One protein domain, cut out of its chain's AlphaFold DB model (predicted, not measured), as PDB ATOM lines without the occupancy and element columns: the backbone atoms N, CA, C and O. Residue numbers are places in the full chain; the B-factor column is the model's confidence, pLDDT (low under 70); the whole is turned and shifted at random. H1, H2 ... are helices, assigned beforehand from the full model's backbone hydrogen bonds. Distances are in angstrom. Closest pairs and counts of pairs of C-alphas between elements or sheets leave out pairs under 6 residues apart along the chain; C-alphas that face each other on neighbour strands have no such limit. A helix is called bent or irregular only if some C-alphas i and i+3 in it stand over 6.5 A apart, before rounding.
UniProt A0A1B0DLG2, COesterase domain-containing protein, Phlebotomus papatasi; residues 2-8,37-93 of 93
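Overview. This is residues 2 to 8 and 37 to 93 of the 93 residues of the protein "COesterase domain-containing protein" of Phlebotomus papatasi (UniProt A0A1B0DLG2). Look for little regular structure: an open, elongated run of loops, with the short helix H1 and the longer H2 toward one end and a tail, residues 86 to 93, sticking out at the other. The printed part has 64 residues, 18 of them in two named helices, H1 then H2, with no named strand: all helix. It is extended, radius of gyration of the C-alphas 17.9 A, spanning 54 by 28 by 18 A.

Arrangement. Start at residues 3 to 4, which pair briefly with residues 80 to 81, antiparallel. Further on, H1, residues 50 to 53, and H2, residues 56 to 69, are close but not clearly touching; their closest C-alphas, Leu 51 and Leu 59, are 7.7 A apart. A tight link joins them. In H2, 8 of 10 O i to N i+4 pairs are within hydrogen-bond range; H1 is too short for such a pair.

Along the chain. Find C-alpha 50 at (31.728, -39.188, -22.990), where H1 begins. H2 runs 19.9 A from C-alpha 56 to C-alpha 69 at (19.557, -29.026, -12.460); it is irregular, but only just: C-alphas 64 and 67 are 7.0 A apart.

Size, cuts and confidence. Residues 9 to 36 are not printed; C-alphas 8 and 37 are 13.6 A apart. Confidence is under 70 in residues 2 to 8, 45 to 51 and 87 to 93.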
ATOM      1  N   HIS A   2       9.599 -34.262   4.528       50.66
ATOM      2  CA  HIS A   2      10.600 -33.401   3.916       50.66
ATOM      3  C   HIS A   2       9.943 -32.035   3.828       50.66
ATOM      4  O   HIS A   2       8.875 -31.935   3.232       50.66
ATOM      5  N   PHE A   3      10.508 -31.042   4.506       52.06
ATOM      6  CA  PHE A   3      10.100 -29.658   4.329       52.06
ATOM      7  C   PHE A   3      11.117 -29.039   3.367       52.06
ATOM      8  O   PHE A   3      12.275 -28.820   3.723       52.06
ATOM      9  N   PHE A   4      10.716 -28.824   2.124       51.91
ATOM     10  CA  PHE A   4      11.516 -28.127   1.119       51.91
ATOM     11  C   PHE A   4      11.103 -26.653   1.120       51.91
ATOM     12  O   PHE A   4       9.927 -26.398   0.996       51.91
ATOM     13  N   ASP A   5      12.022 -25.696   1.251       55.38
ATOM     14  CA  ASP A   5      11.786 -24.235   1.296       55.38
ATOM     15  C   ASP A   5      11.427 -23.596   2.646       55.38
ATOM     16  O   ASP A   5      10.284 -23.598   3.100       55.38
ATOM     17  N   LEU A   6      12.406 -22.894   3.230       59.09
ATOM     18  CA  LEU A   6      12.189 -22.027   4.401       59.09
ATOM     19  C   LEU A   6      12.800 -20.619   4.306       59.09
ATOM     20  O   LEU A   6      12.592 -19.810   5.207       59.09
ATOM     21  N   VAL A   7      13.484 -20.255   3.217       54.81
ATOM     22  CA  VAL A   7      14.064 -18.906   3.069       54.81
ATOM     23  C   VAL A   7      13.699 -18.307   1.718       54.81
ATOM     24  O   VAL A   7      13.819 -18.978   0.699       54.81
ATOM     25  N   ARG A   8      13.254 -17.035   1.698       65.12
ATOM     26  CA  ARG A   8      13.183 -16.253   0.452       65.12
ATOM     27  C   ARG A   8      13.453 -14.756   0.623       65.12
ATOM     28  O   ARG A   8      12.670 -14.100   1.308       65.12
ATOM     29  N   CYS A  37      20.589 -22.297  -8.802       92.12
ATOM     30  CA  CYS A  37      21.295 -21.135  -9.338       92.12
ATOM     31  C   CYS A  37      21.828 -21.395 -10.754       92.12
ATOM     32  O   CYS A  37      22.158 -22.549 -11.065       92.12
ATOM     33  N   PRO A  38      21.977 -20.344 -11.588       92.50
ATOM     34  CA  PRO A  38      22.533 -20.479 -12.923       92.50
ATOM     35  C   PRO A  38      23.952 -21.035 -12.836       92.50
ATOM     36  O   PRO A  38      24.831 -20.443 -12.208       92.50
ATOM     37  N   GLN A  39      24.170 -22.200 -13.435       91.38
ATOM     38  CA  GLN A  39      25.446 -22.901 -13.387       91.38
ATOM     39  C   GLN A  39      25.700 -23.650 -14.691       91.38
ATOM     40  O   GLN A  39      24.791 -24.200 -15.318       91.38
ATOM     41  N   LYS A  40      26.973 -23.738 -15.074       89.50
ATOM     42  CA  LYS A  40      27.383 -24.598 -16.179       89.50
ATOM     43  C   LYS A  40      27.368 -26.047 -15.702       89.50
ATOM     44  O   LYS A  40      28.276 -26.473 -14.992       89.50
ATOM     45  N   VAL A  41      26.344 -26.798 -16.095       84.00
ATOM     46  CA  VAL A  41      26.267 -28.231 -15.794       84.00
ATOM     47  C   VAL A  41      27.396 -28.940 -16.551       84.00
ATOM     48  O   VAL A  41      27.460 -28.821 -17.779       84.00
ATOM     49  N   PRO A  42      28.295 -29.670 -15.865       79.81
ATOM     50  CA  PRO A  42      29.369 -30.412 -16.509       79.81
ATOM     51  C   PRO A  42      28.794 -31.701 -17.107       79.81
ATOM     52  O   PRO A  42      29.008 -32.791 -16.591       79.81
ATOM     53  N   MET A  43      27.985 -31.573 -18.159       79.00
ATOM     54  CA  MET A  43      27.515 -32.713 -18.938       79.00
ATOM     55  C   MET A  43      28.428 -32.870 -20.157       79.00
ATOM     56  O   MET A  43      28.503 -31.938 -20.963       79.00
ATOM     57  N   PRO A  44      29.119 -34.010 -20.315       72.75
ATOM     58  CA  PRO A  44      29.948 -34.245 -21.485       72.75
ATOM     59  C   PRO A  44      29.101 -34.191 -22.760       72.75
ATOM     60  O   PRO A  44      28.017 -34.789 -22.800       72.75
ATOM     61  N   PRO A  45      29.568 -33.508 -23.817       65.56
ATOM     62  CA  PRO A  45      28.918 -33.595 -25.106       65.56
ATOM     63  C   PRO A  45      29.088 -35.028 -25.628       65.56
ATOM     64  O   PRO A  45      30.198 -35.520 -25.785       65.56
ATOM     65  N   ASN A  46      27.963 -35.673 -25.941       66.75
ATOM     66  CA  ASN A  46      27.859 -36.909 -26.728       66.75
ATOM     67  C   ASN A  46      28.065 -38.248 -25.986       66.75
ATOM     68  O   ASN A  46      29.162 -38.791 -25.885       66.75
ATOM     69  N   GLY A  47      26.933 -38.877 -25.649       65.25
ATOM     70  CA  GLY A  47      26.725 -40.333 -25.726       65.25
ATOM     71  C   GLY A  47      27.869 -41.238 -25.246       65.25
ATOM     72  O   GLY A  47      28.270 -41.178 -24.087       65.25
ATOM     73  N   ALA A  48      28.324 -42.145 -26.117       58.94
ATOM     74  CA  ALA A  48      29.383 -43.117 -25.825       58.94
ATOM     75  C   ALA A  48      30.796 -42.501 -25.807       58.94
ATOM     76  O   ALA A  48      31.683 -43.049 -25.161       58.94
ATOM     77  N   LEU A  49      30.996 -41.356 -26.473       67.06
ATOM     78  CA  LEU A  49      32.281 -40.648 -26.508       67.06
ATOM     79  C   LEU A  49      32.601 -39.975 -25.166       67.06
ATOM     80  O   LEU A  49      33.765 -39.848 -24.815       67.06
ATOM     81  N   ALA A  50      31.579 -39.673 -24.360       69.19
ATOM     82  CA  ALA A  50      31.728 -39.188 -22.990       69.19
ATOM     83  C   ALA A  50      32.528 -40.128 -22.065       69.19
ATOM     84  O   ALA A  50      33.066 -39.663 -21.068       69.19
ATOM     85  N   LEU A  51      32.613 -41.435 -22.368       68.69
ATOM     86  CA  LEU A  51      33.426 -42.387 -21.589       68.69
ATOM     87  C   LEU A  51      34.936 -42.202 -21.791       68.69
ATOM     88  O   LEU A  51      35.711 -42.757 -21.016       68.69
ATOM     89  N   LEU A  52      35.347 -41.481 -22.838       76.19
ATOM     90  CA  LEU A  52      36.754 -41.157 -23.085       76.19
ATOM     91  C   LEU A  52      37.238 -40.049 -22.142       76.19
ATOM     92  O   LEU A  52      38.389 -40.077 -21.718       76.19
ATOM     93  N   ASP A  53      36.338 -39.129 -21.785       76.81
ATOM     94  CA  ASP A  53      36.644 -37.947 -20.976       76.81
ATOM     95  C   ASP A  53      36.242 -38.112 -19.500       76.81
ATOM     96  O   ASP A  53      36.841 -37.499 -18.621       76.81
ATOM     97  N   GLU A  54      35.224 -38.933 -19.207       80.31
ATOM     98  CA  GLU A  54      34.647 -39.083 -17.868       80.31
ATOM     99  C   GLU A  54      34.465 -40.559 -17.459       80.31
ATOM    100  O   GLU A  54      33.914 -41.363 -18.222       80.31
ATOM    101  N   PRO A  55      34.839 -40.947 -16.221       88.38
ATOM    102  CA  PRO A  55      34.597 -42.292 -15.709       88.38
ATOM    103  C   PRO A  55      33.112 -42.680 -15.741       88.38
ATOM    104  O   PRO A  55      32.229 -41.875 -15.435       88.38
ATOM    105  N   ARG A  56      32.828 -43.958 -16.019       87.38
ATOM    106  CA  ARG A  56      31.458 -44.489 -16.146       87.38
ATOM    107  C   ARG A  56      30.551 -44.145 -14.957       87.38
ATOM    108  O   ARG A  56      29.416 -43.721 -15.165       87.38
ATOM    109  N   GLU A  57      31.049 -44.310 -13.733       89.12
ATOM    110  CA  GLU A  57      30.289 -44.026 -12.506       89.12
ATOM    111  C   GLU A  57      29.942 -42.541 -12.375       89.12
ATOM    112  O   GLU A  57      28.813 -42.175 -12.045       89.12
ATOM    113  N   ARG A  58      30.890 -41.669 -12.722       88.00
ATOM    114  CA  ARG A  58      30.682 -40.223 -12.718       88.00
ATOM    115  C   ARG A  58      29.648 -39.811 -13.759       88.00
ATOM    116  O   ARG A  58      28.744 -39.041 -13.446       88.00
ATOM    117  N   LEU A  59      29.702 -40.385 -14.958       88.56
ATOM    118  CA  LEU A  59      28.692 -40.144 -15.986       88.56
ATOM    119  C   LEU A  59      27.294 -40.612 -15.548       88.56
ATOM    120  O   LEU A  59      26.304 -39.931 -15.814       88.56
ATOM    121  N   ALA A  60      27.197 -41.747 -14.850       89.44
ATOM    122  CA  ALA A  60      25.935 -42.226 -14.289       89.44
ATOM    123  C   ALA A  60      25.373 -41.261 -13.228       89.44
ATOM    124  O   ALA A  60      24.183 -40.937 -13.258       89.44
ATOM    125  N   GLN A  61      26.225 -40.741 -12.340       90.00
ATOM    126  CA  GLN A  61      25.841 -39.721 -11.359       90.00
ATOM    127  C   GLN A  61      25.383 -38.421 -12.029       90.00
ATOM    128  O   GLN A  61      24.314 -37.905 -11.705       90.00
ATOM    129  N   LEU A  62      26.141 -37.917 -13.004       88.69
ATOM    130  CA  LEU A  62      25.798 -36.699 -13.742       88.69
ATOM    131  C   LEU A  62      24.455 -36.837 -14.463       88.69
ATOM    132  O   LEU A  62      23.624 -35.935 -14.391       88.69
ATOM    133  N   ARG A  63      24.192 -37.990 -15.089       88.31
ATOM    134  CA  ARG A  63      22.893 -38.288 -15.715       88.31
ATOM    135  C   ARG A  63      21.746 -38.293 -14.706       88.31
ATOM    136  O   ARG A  63      20.665 -37.810 -15.030       88.31
ATOM    137  N   ARG A  64      21.976 -38.790 -13.487       91.00
ATOM    138  CA  ARG A  64      20.981 -38.771 -12.405       91.00
ATOM    139  C   ARG A  64      20.687 -37.353 -11.910       91.00
ATOM    140  O   ARG A  64      19.536 -37.053 -11.612       91.00
ATOM    141  N   PHE A  65      21.701 -36.494 -11.822       90.19
ATOM    142  CA  PHE A  65      21.534 -35.115 -11.355       90.19
ATOM    143  C   PHE A  65      21.007 -34.162 -12.426       90.19
ATOM    144  O   PHE A  65      20.318 -33.207 -12.089       90.19
ATOM    145  N   HIS A  66      21.269 -34.431 -13.706       89.94
ATOM    146  CA  HIS A  66      20.856 -33.582 -14.822       89.94
ATOM    147  C   HIS A  66      19.401 -33.070 -14.758       89.94
ATOM    148  O   HIS A  66      19.214 -31.857 -14.848       89.94
ATOM    149  N   PRO A  67      18.364 -33.912 -14.554       91.50
ATOM    150  CA  PRO A  67      16.987 -33.418 -14.471       91.50
ATOM    151  C   PRO A  67      16.733 -32.496 -13.268       91.50
ATOM    152  O   PRO A  67      15.894 -31.605 -13.358       91.50
ATOM    153  N   LEU A  68      17.469 -32.661 -12.165       91.44
ATOM    154  CA  LEU A  68      17.341 -31.819 -10.968       91.44
ATOM    155  C   LEU A  68      17.969 -30.429 -11.158       91.44
ATOM    156  O   LEU A  68      17.655 -29.509 -10.411       91.44
ATOM    157  N   LEU A  69      18.844 -30.270 -12.156       92.12
ATOM    158  CA  LEU A  69      19.557 -29.026 -12.460       92.12
ATOM    159  C   LEU A  69      18.969 -28.269 -13.665       92.12
ATOM    160  O   LEU A  69      19.538 -27.266 -14.097       92.12
ATOM    161  N   ALA A  70      17.859 -28.756 -14.231       91.31
ATOM    162  CA  ALA A  70      17.255 -28.192 -15.439       91.31
ATOM    163  C   ALA A  70      16.549 -26.847 -15.189       91.31
ATOM    164  O   ALA A  70      16.578 -25.968 -16.046       91.31
ATOM    165  N   ASN A  71      15.928 -26.676 -14.018       93.38
ATOM    166  CA  ASN A  71      15.211 -25.456 -13.653       93.38
ATOM    167  C   ASN A  71      16.162 -24.455 -12.977       93.38
ATOM    168  O   ASN A  71      16.368 -24.532 -11.765       93.38
ATOM    169  N   GLN A  72      16.760 -23.552 -13.760       92.88
ATOM    170  CA  GLN A  72      17.729 -22.565 -13.271       92.88
ATOM    171  C   GLN A  72      17.146 -21.149 -13.247       92.88
ATOM    172  O   GLN A  72      16.468 -20.737 -14.186       92.88
ATOM    173  N   SER A  73      17.443 -20.388 -12.195       91.62
ATOM    174  CA  SER A  73      17.019 -18.991 -12.044       91.62
ATOM    175  C   SER A  73      17.997 -18.225 -11.159       91.62
ATOM    176  O   SER A  73      18.550 -18.795 -10.227       91.62
ATOM    177  N   GLU A  74      18.182 -16.924 -11.398       88.25
ATOM    178  CA  GLU A  74      18.939 -16.047 -10.485       88.25
ATOM    179  C   GLU A  74      18.260 -15.891  -9.114       88.25
ATOM    180  O   GLU A  74      18.915 -15.612  -8.112       88.25
ATOM    181  N   ASP A  75      16.945 -16.106  -9.050       86.06
ATOM    182  CA  ASP A  75      16.220 -16.253  -7.791       86.06
ATOM    183  C   ASP A  75      16.295 -17.717  -7.345       86.06
ATOM    184  O   ASP A  75      15.368 -18.478  -7.604       86.06
ATOM    185  N   CYS A  76      17.423 -18.108  -6.741       88.25
ATOM    186  CA  CYS A  76      17.744 -19.484  -6.328       88.25
ATOM    187  C   CYS A  76      18.146 -19.633  -4.851       88.25
ATOM    188  O   CYS A  76      18.559 -20.714  -4.424       88.25
ATOM    189  N   LEU A  77      18.079 -18.560  -4.055       87.12
ATOM    190  CA  LEU A  77      18.522 -18.580  -2.661       87.12
ATOM    191  C   LEU A  77      17.463 -19.224  -1.755       87.12
ATOM    192  O   LEU A  77      16.709 -18.538  -1.062       87.12
ATOM    193  N   TYR A  78      17.439 -20.550  -1.773       84.94
ATOM    194  CA  TYR A  78      16.531 -21.388  -1.002       84.94
ATOM    195  C   TYR A  78      17.302 -22.477  -0.258       84.94
ATOM    196  O   TYR A  78      18.434 -22.820  -0.601       84.94
ATOM    197  N   LEU A  79      16.673 -23.037   0.774       85.50
ATOM    198  CA  LEU A  79      17.230 -24.133   1.558       85.50
ATOM    199  C   LEU A  79      16.185 -25.215   1.797       85.50
ATOM    200  O   LEU A  79      14.988 -24.937   1.867       85.50
ATOM    201  N   ASN A  80      16.669 -26.441   1.974       85.06
ATOM    202  CA  ASN A  80      15.856 -27.622   2.229       85.06
ATOM    203  C   ASN A  80      16.118 -28.112   3.656       85.06
ATOM    204  O   ASN A  80      17.279 -28.246   4.049       85.06
ATOM    205  N   LEU A  81      15.061 -28.397   4.418       83.00
ATOM    206  CA  LEU A  81      15.154 -28.841   5.808       83.00
ATOM    207  C   LEU A  81      14.598 -30.256   5.973       83.00
ATOM    208  O   LEU A  81      13.441 -30.568   5.692       83.00
ATOM    209  N   TYR A  82      15.458 -31.128   6.482       82.56
ATOM    210  CA  TYR A  82      15.155 -32.532   6.700       82.56
ATOM    211  C   TYR A  82      15.064 -32.776   8.200       82.56
ATOM    212  O   TYR A  82      16.070 -32.713   8.901       82.56
ATOM    213  N   VAL A  83      13.850 -33.031   8.686       81.25
ATOM    214  CA  VAL A  83      13.579 -33.246  10.113       81.25
ATOM    215  C   VAL A  83      13.183 -34.710  10.335       81.25
ATOM    216  O   VAL A  83      12.317 -35.213   9.608       81.25
ATOM    217  N   PRO A  84      13.787 -35.417  11.311       82.56
ATOM    218  CA  PRO A  84      13.386 -36.773  11.668       82.56
ATOM    219  C   PRO A  84      11.911 -36.834  12.072       82.56
ATOM    220  O   PRO A  84      11.427 -36.016  12.852       82.56
ATOM    221  N   LYS A  85      11.189 -37.848  11.586       75.50
ATOM    222  CA  LYS A  85       9.744 -38.002  11.837       75.50
ATOM    223  C   LYS A  85       9.399 -38.381  13.276       75.50
ATOM    224  O   LYS A  85       8.245 -38.276  13.675       75.50
ATOM    225  N   ASN A  86      10.400 -38.790  14.046       74.94
ATOM    226  CA  ASN A  86      10.216 -39.461  15.324       74.94
ATOM    227  C   ASN A  86      10.270 -38.493  16.514       74.94
ATOM    228  O   ASN A  86      10.189 -38.944  17.646       74.94
ATOM    229  N   GLY A  87      10.397 -37.182  16.280       59.47
ATOM    230  CA  GLY A  87      10.221 -36.165  17.323       59.47
ATOM    231  C   GLY A  87      11.233 -36.195  18.472       59.47
ATOM    232  O   GLY A  87      11.127 -35.367  19.370       59.47
ATOM    233  N   GLU A  88      12.234 -37.077  18.441       60.66
ATOM    234  CA  GLU A  88      13.423 -36.958  19.275       60.66
ATOM    235  C   GLU A  88      14.218 -35.750  18.769       60.66
ATOM    236  O   GLU A  88      15.203 -35.862  18.039       60.66
ATOM    237  N   CYS A  89      13.758 -34.551  19.138       59.47
ATOM    238  CA  CYS A  89      14.668 -33.458  19.416       59.47
ATOM    239  C   CYS A  89      15.631 -34.031  20.443       59.47
ATOM    240  O   CYS A  89      15.297 -34.096  21.625       59.47
ATOM    241  N   LEU A  90      16.771 -34.541  19.972       58.66
ATOM    242  CA  LEU A  90      17.898 -34.845  20.827       58.66
ATOM    243  C   LEU A  90      18.149 -33.546  21.580       58.66
ATOM    244  O   LEU A  90      18.621 -32.562  21.006       58.66
ATOM    245  N   LEU A  91      17.680 -33.508  22.826       53.72
ATOM    246  CA  LEU A  91      18.049 -32.494  23.782       53.72
ATOM    247  C   LEU A  91      19.562 -32.632  23.848       53.72
ATOM    248  O   LEU A  91      20.079 -33.608  24.389       53.72
ATOM    249  N   TRP A  92      20.253 -31.726  23.165       54.47
ATOM    250  CA  TRP A  92      21.665 -31.503  23.379       54.47
ATOM    251  C   TRP A  92      21.773 -31.054  24.840       54.47
ATOM    252  O   TRP A  92      21.551 -29.883  25.138       54.47
ATOM    253  N   ASN A  93      21.957 -32.023  25.740       45.88
ATOM    254  CA  ASN A  93      22.443 -31.793  27.096       45.88
ATOM    255  C   ASN A  93      23.933 -31.467  27.033       45.88
ATOM    256  O   ASN A  93      24.640 -32.132  26.238       45.88
TER     257      ASN A  93